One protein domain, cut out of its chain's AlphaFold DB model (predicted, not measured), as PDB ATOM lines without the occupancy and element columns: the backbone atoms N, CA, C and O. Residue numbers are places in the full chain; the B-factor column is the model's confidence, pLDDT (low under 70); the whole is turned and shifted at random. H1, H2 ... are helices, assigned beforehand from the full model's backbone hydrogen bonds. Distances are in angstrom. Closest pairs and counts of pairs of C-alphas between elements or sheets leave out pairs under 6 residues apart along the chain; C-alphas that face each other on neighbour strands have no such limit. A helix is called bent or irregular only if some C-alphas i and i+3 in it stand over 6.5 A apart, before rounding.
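What this domain is: This is residues 23 to 69 of the 311 residues of an uncharacterized protein of Suillus luteus UH-Slu-Lm8-n1 (UniProt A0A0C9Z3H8). The model is an open L with no packed core: the long helix H3 makes one arm, and the other arm is made by helix H1 with the thin link after it, which leads to the one-turn helix H2 near the corner. No two helices touch, and both ends stand free, residues 23 to 42 with H1 in them and residues 59 to 69 of H3. The printed part has 47 residues with three named helices, in the order H1, H2, H3, and no named strand; the class is all helix. It is extended, with a radius of gyration of the C-alphas of 15.8 A, and flat, spanning 43 by 30 by 14 A.

How they stand to each other: H1, residues 23 to 34, touches no helix. It is apart from H2, residues 43 to 46, which follows it after a short link of 8 residues. H1 is also apart from H3, residues 51 to 69. H2 and H3 are close but not clearly touching, with 1 pair of C-alphas within 8 A: the closest C-alphas of the two, those of Glu 44 and Leu 54, are 6.6 A apart. Their centres are 14.5 A apart, and a tight link of 4 residues joins them. In H1 and H3 every pair of O of residue i and N of residue i+4 is within hydrogen-bond range. H2 is too short for any such pair, and its 1 pair of O of residue i and N of residue i+3 is within range.

Where its parts are: H1 begins at the C-alpha of Leu 23, at (34.717, -29.423, 59.143), and ends at Leu 34; its first and last C-alphas are 16.6 A apart. H2 has four residues, Leu 43 to Tyr 46, with C-alpha 43 at (30.280, -12.891, 33.718). H3, the longest helix with 19 residues, runs from Glu 51 to Ser 69 and is 27.2 A from first to last C-alpha. C-alpha 69 is at (39.062, 9.673, 36.784). No helix is bent or irregular.

The domain as a whole: The C-alphas of Leu 23 and Ser 69, the first and last printed residues, are the two farthest apart, at 45.2 A. The printed part has no cut and no long link. In the full chain of 311 residues it begins at residue 23 and ends at residue 69. The mean pLDDT of the printed part is 77.7. Ten residues are under 70: residues 34 to 41, of which 34 belongs to H1, and residues 68 to 69, which belong to H3.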
ATOM      1  N   LEU A  23      35.856 -29.807  59.979       71.12
ATOM      2  CA  LEU A  23      34.717 -29.423  59.143       71.12
ATOM      3  C   LEU A  23      34.823 -27.965  58.658       71.12
ATOM      4  O   LEU A  23      34.580 -27.677  57.484       71.12
ATOM      5  N   ASN A  24      35.281 -27.054  59.522       74.25
ATOM      6  CA  ASN A  24      35.518 -25.654  59.153       74.25
ATOM      7  C   ASN A  24      36.681 -25.496  58.161       74.25
ATOM      8  O   ASN A  24      36.596 -24.698  57.225       74.25
ATOM      9  N   HIS A  25      37.750 -26.275  58.324       78.25
ATOM     10  CA  HIS A  25      38.886 -26.255  57.405       78.25
ATOM     11  C   HIS A  25      38.518 -26.812  56.020       78.25
ATOM     12  O   HIS A  25      38.915 -26.257  54.995       78.25
ATOM     13  N   THR A  26      37.700 -27.866  55.979       81.44
ATOM     14  CA  THR A  26      37.203 -28.450  54.724       81.44
ATOM     15  C   THR A  26      36.283 -27.475  53.991       81.44
ATOM     16  O   THR A  26      36.441 -27.261  52.790       81.44
ATOM     17  N   LYS A  27      35.394 -26.794  54.722       81.25
ATOM     18  CA  LYS A  27      34.531 -25.746  54.165       81.25
ATOM     19  C   LYS A  27      35.330 -24.581  53.573       81.25
ATOM     20  O   LYS A  27      35.065 -24.185  52.446       81.25
ATOM     21  N   SER A  28      36.339 -24.089  54.293       76.88
ATOM     22  CA  SER A  28      37.214 -23.010  53.811       76.88
ATOM     23  C   SER A  28      37.964 -23.396  52.528       76.88
ATOM     24  O   SER A  28      38.062 -22.600  51.595       76.88
ATOM     25  N   LYS A  29      38.425 -24.650  52.421       80.62
ATOM     26  CA  LYS A  29      39.050 -25.163  51.190       80.62
ATOM     27  C   LYS A  29      38.083 -25.213  50.008       80.62
ATOM     28  O   LYS A  29      38.484 -24.856  48.904       80.62
ATOM     29  N   ILE A  30      36.838 -25.629  50.232       75.00
ATOM     30  CA  ILE A  30      35.808 -25.670  49.184       75.00
ATOM     31  C   ILE A  30      35.445 -24.252  48.736       75.00
ATOM     32  O   ILE A  30      35.427 -23.983  47.540       75.00
ATOM     33  N   GLU A  31      35.220 -23.327  49.671       71.56
ATOM     34  CA  GLU A  31      34.929 -21.923  49.348       71.56
ATOM     35  C   GLU A  31      36.091 -21.272  48.578       71.56
ATOM     36  O   GLU A  31      35.866 -20.611  47.570       71.56
ATOM     37  N   SER A  32      37.337 -21.530  48.986       73.69
ATOM     38  CA  SER A  32      38.535 -21.061  48.277       73.69
ATOM     39  C   SER A  32      38.652 -21.638  46.860       73.69
ATOM     40  O   SER A  32      38.985 -20.919  45.921       73.69
ATOM     41  N   TYR A  33      38.324 -22.921  46.677       72.62
ATOM     42  CA  TYR A  33      38.338 -23.567  45.365       72.62
ATOM     43  C   TYR A  33      37.230 -23.040  44.440       72.62
ATOM     44  O   TYR A  33      37.486 -22.791  43.263       72.62
ATOM     45  N   LEU A  34      36.022 -22.806  44.961       64.62
ATOM     46  CA  LEU A  34      34.907 -22.234  44.193       64.62
ATOM     47  C   LEU A  34      35.163 -20.781  43.774       64.62
ATOM     48  O   LEU A  34      34.690 -20.354  42.727       64.62
ATOM     49  N   LEU A  35      35.929 -20.036  44.570       67.69
ATOM     50  CA  LEU A  35      36.348 -18.669  44.258       67.69
ATOM     51  C   LEU A  35      37.656 -18.607  43.456       67.69
ATOM     52  O   LEU A  35      38.145 -17.516  43.164       67.69
ATOM     53  N   SER A  36      38.251 -19.757  43.127       67.38
ATOM     54  CA  SER A  36      39.494 -19.794  42.366       67.38
ATOM     55  C   SER A  36      39.242 -19.487  40.879       67.38
ATOM     56  O   SER A  36      38.199 -19.873  40.347       67.38
ATOM     57  N   PRO A  37      40.210 -18.855  40.181       64.62
ATOM     58  CA  PRO A  37      40.087 -18.479  38.770       64.62
ATOM     59  C   PRO A  37      39.562 -19.563  37.805       64.62
ATOM     60  O   PRO A  37      38.805 -19.209  36.907       64.62
ATOM     61  N   PRO A  38      39.908 -20.864  37.941       67.50
ATOM     62  CA  PRO A  38      39.382 -21.895  37.041       67.50
ATOM     63  C   PRO A  38      37.901 -22.241  37.267       67.50
ATOM     64  O   PRO A  38      37.294 -22.856  36.396       67.50
ATOM     65  N   CYS A  39      37.323 -21.877  38.415       53.53
ATOM     66  CA  CYS A  39      35.918 -22.133  38.754       53.53
ATOM     67  C   CYS A  39      35.036 -20.887  38.591       53.53
ATOM     68  O   CYS A  39      33.809 -20.987  38.632       53.53
ATOM     69  N   THR A  40      35.642 -19.714  38.408       60.44
ATOM     70  CA  THR A  40      34.929 -18.474  38.113       60.44
ATOM     71  C   THR A  40      34.758 -18.339  36.605       60.44
ATOM     72  O   THR A  40      35.699 -17.979  35.903       60.44
ATOM     73  N   ILE A  41      33.553 -18.615  36.110       66.44
ATOM     74  CA  ILE A  41      33.169 -18.258  34.741       66.44
ATOM     75  C   ILE A  41      33.117 -16.728  34.677       66.44
ATOM     76  O   ILE A  41      32.513 -16.092  35.548       66.44
ATOM     77  N   ALA A  42      33.775 -16.129  33.684       75.31
ATOM     78  CA  ALA A  42      33.683 -14.691  33.468       75.31
ATOM     79  C   ALA A  42      32.206 -14.328  33.238       75.31
ATOM     80  O   ALA A  42      31.507 -15.022  32.502       75.31
ATOM     81  N   LEU A  43      31.695 -13.267  33.869       75.00
ATOM     82  CA  LEU A  43      30.280 -12.891  33.718       75.00
ATOM     83  C   LEU A  43      29.925 -12.641  32.244       75.00
ATOM     84  O   LEU A  43      28.811 -12.910  31.814       75.00
ATOM     85  N   GLU A  44      30.892 -12.183  31.460       79.69
ATOM     86  CA  GLU A  44      30.809 -12.019  30.013       79.69
ATOM     87  C   GLU A  44      30.583 -13.340  29.291       79.69
ATOM     88  O   GLU A  44      29.808 -13.370  28.347       79.69
ATOM     89  N   GLU A  45      31.232 -14.413  29.747       84.69
ATOM     90  CA  GLU A  45      31.068 -15.762  29.207       84.69
ATOM     91  C   GLU A  45      29.687 -16.328  29.565       84.69
ATOM     92  O   GLU A  45      29.007 -16.895  28.711       84.69
ATOM     93  N   TYR A  46      29.224 -16.078  30.796       84.19
ATOM     94  CA  TYR A  46      27.891 -16.478  31.262       84.19
ATOM     95  C   TYR A  46      26.751 -15.773  30.507       84.19
ATOM     96  O   TYR A  46      25.720 -16.383  30.240       84.19
ATOM     97  N   PHE A  47      26.939 -14.503  30.138       90.31
ATOM     98  CA  PHE A  47      25.958 -13.705  29.395       90.31
ATOM     99  C   PHE A  47      26.276 -13.593  27.898       90.31
ATOM    100  O   PHE A  47      25.799 -12.668  27.247       90.31
ATOM    101  N   THR A  48      27.061 -14.516  27.331       89.94
ATOM    102  CA  THR A  48      27.459 -14.482  25.907       89.94
ATOM    103  C   THR A  48      26.281 -14.366  24.940       89.94
ATOM    104  O   THR A  48      26.421 -13.739  23.894       89.94
ATOM    105  N   GLU A  49      25.128 -14.933  25.293       91.50
ATOM    106  CA  GLU A  49      23.915 -14.922  24.464       91.50
ATOM    107  C   GLU A  49      22.931 -13.786  24.812       91.50
ATOM    108  O   GLU A  49      21.950 -13.585  24.099       91.50
ATOM    109  N   ASP A  50      23.180 -13.018  25.880       92.69
ATOM    110  CA  ASP A  50      22.309 -11.923  26.327       92.69
ATOM    111  C   ASP A  50      22.966 -10.559  26.057       92.69
ATOM    112  O   ASP A  50      23.657  -9.972  26.899       92.69
ATOM    113  N   GLU A  51      22.717 -10.020  24.859       90.81
ATOM    114  CA  GLU A  51      23.217  -8.703  24.439       90.81
ATOM    115  C   GLU A  51      22.794  -7.562  25.384       90.81
ATOM    116  O   GLU A  51      23.519  -6.566  25.526       90.81
ATOM    117  N   GLY A  52      21.646  -7.692  26.059       92.06
ATOM    118  CA  GLY A  52      21.152  -6.708  27.019       92.06
ATOM    119  C   GLY A  52      21.995  -6.693  28.292       92.06
ATOM    120  O   GLY A  52      22.440  -5.626  28.736       92.06
ATOM    121  N   ALA A  53      22.280  -7.873  28.843       86.19
ATOM    122  CA  ALA A  53      23.152  -8.029  30.002       86.19
ATOM    123  C   ALA A  53      24.590  -7.567  29.703       86.19
ATOM    124  O   ALA A  53      25.178  -6.823  30.498       86.19
ATOM    125  N   LEU A  54      25.134  -7.915  28.530       88.38
ATOM    126  CA  LEU A  54      26.455  -7.450  28.087       88.38
ATOM    127  C   LEU A  54      26.513  -5.918  27.958       88.38
ATOM    128  O   LEU A  54      27.468  -5.287  28.426       88.38
ATOM    129  N   SER A  55      25.472  -5.300  27.392       89.38
ATOM    130  CA  SER A  55      25.373  -3.841  27.255       89.38
ATOM    131  C   SER A  55      25.331  -3.132  28.610       89.38
ATOM    132  O   SER A  55      26.031  -2.136  28.816       89.38
ATOM    133  N   LEU A  56      24.569  -3.664  29.571       86.94
ATOM    134  CA  LEU A  56      24.528  -3.129  30.934       86.94
ATOM    135  C   LEU A  56      25.888  -3.247  31.630       86.94
ATOM    136  O   LEU A  56      26.353  -2.271  32.223       86.94
ATOM    137  N   MET A  57      26.570  -4.387  31.506       86.94
ATOM    138  CA  MET A  57      27.914  -4.560  32.069       86.94
ATOM    139  C   MET A  57      28.937  -3.586  31.471       86.94
ATOM    140  O   MET A  57      29.817  -3.098  32.189       86.94
ATOM    141  N   ALA A  58      28.826  -3.263  30.180       84.44
ATOM    142  CA  ALA A  58      29.678  -2.265  29.535       84.44
ATOM    143  C   ALA A  58      29.412  -0.843  30.064       84.44
ATOM    144  O   ALA A  58      30.357  -0.082  30.291       84.44
ATOM    145  N   ILE A  59      28.143  -0.490  30.305       88.25
ATOM    146  CA  ILE A  59      27.759   0.798  30.904       88.25
ATOM    147  C   ILE A  59      28.322   0.917  32.324       88.25
ATOM    148  O   ILE A  59      28.953   1.928  32.637       88.25
ATOM    149  N   PHE A  60      28.162  -0.118  33.155       84.06
ATOM    150  CA  PHE A  60      28.688  -0.127  34.523       84.06
ATOM    151  C   PHE A  60      30.209   0.065  34.558       84.06
ATOM    152  O   PHE A  60      30.696   0.943  35.267       84.06
ATOM    153  N   ARG A  61      30.967  -0.648  33.718       83.19
ATOM    154  CA  ARG A  61      32.431  -0.472  33.646       83.19
ATOM    155  C   ARG A  61      32.862   0.924  33.215       83.19
ATOM    156  O   ARG A  61      33.866   1.442  33.710       83.19
ATOM    157  N   ARG A  62      32.121   1.544  32.293       81.31
ATOM    158  CA  ARG A  62      32.380   2.935  31.897       81.31
ATOM    159  C   ARG A  62      32.095   3.898  33.048       81.31
ATOM    160  O   ARG A  62      32.897   4.799  33.271       81.31
ATOM    161  N   ALA A  63      31.013   3.689  33.795       81.25
ATOM    162  CA  ALA A  63      30.683   4.503  34.965       81.25
ATOM    163  C   ALA A  63      31.743   4.379  36.077       81.25
ATOM    164  O   ALA A  63      32.161   5.389  36.648       81.25
ATOM    165  N   ASP A  64      32.249   3.170  36.320       75.69
ATOM    166  CA  ASP A  64      33.332   2.944  37.282       75.69
ATOM    167  C   ASP A  64      34.628   3.634  36.837       75.69
ATOM    168  O   ASP A  64      35.268   4.331  37.624       75.69
ATOM    169  N   SER A  65      34.983   3.540  35.552       76.06
ATOM    170  CA  SER A  65      36.178   4.201  34.997       76.06
ATOM    171  C   SER A  65      36.113   5.734  35.103       76.06
ATOM    172  O   SER A  65      37.126   6.394  35.356       76.06
ATOM    173  N   LEU A  66      34.918   6.315  34.954       74.81
ATOM    174  CA  LEU A  66      34.692   7.750  35.157       74.81
ATOM    175  C   LEU A  66      34.843   8.146  36.630       74.81
ATOM    176  O   LEU A  66      35.429   9.188  36.924       74.81
ATOM    177  N   SER A  67      34.390   7.291  37.548       71.88
ATOM    178  CA  SER A  67      34.471   7.532  38.994       71.88
ATOM    179  C   SER A  67      35.920   7.588  39.495       71.88
ATOM    180  O   SER A  67      36.257   8.445  40.314       71.88
ATOM    181  N   TYR A  68      36.806   6.749  38.946       61.72
ATOM    182  CA  TYR A  68      38.244   6.810  39.241       61.72
ATOM    183  C   TYR A  68      38.935   8.039  38.629       61.72
ATOM    184  O   TYR A  68      39.864   8.585  39.223       61.72
ATOM    185  N   SER A  69      38.465   8.518  37.474       54.34
ATOM    186  CA  SER A  69      39.062   9.673  36.784       54.34
ATOM    187  C   SER A  69      38.788  11.000  37.509       54.34
ATOM    188  O   SER A  69      39.626  11.902  37.502       54.34
TER     189      SER A  69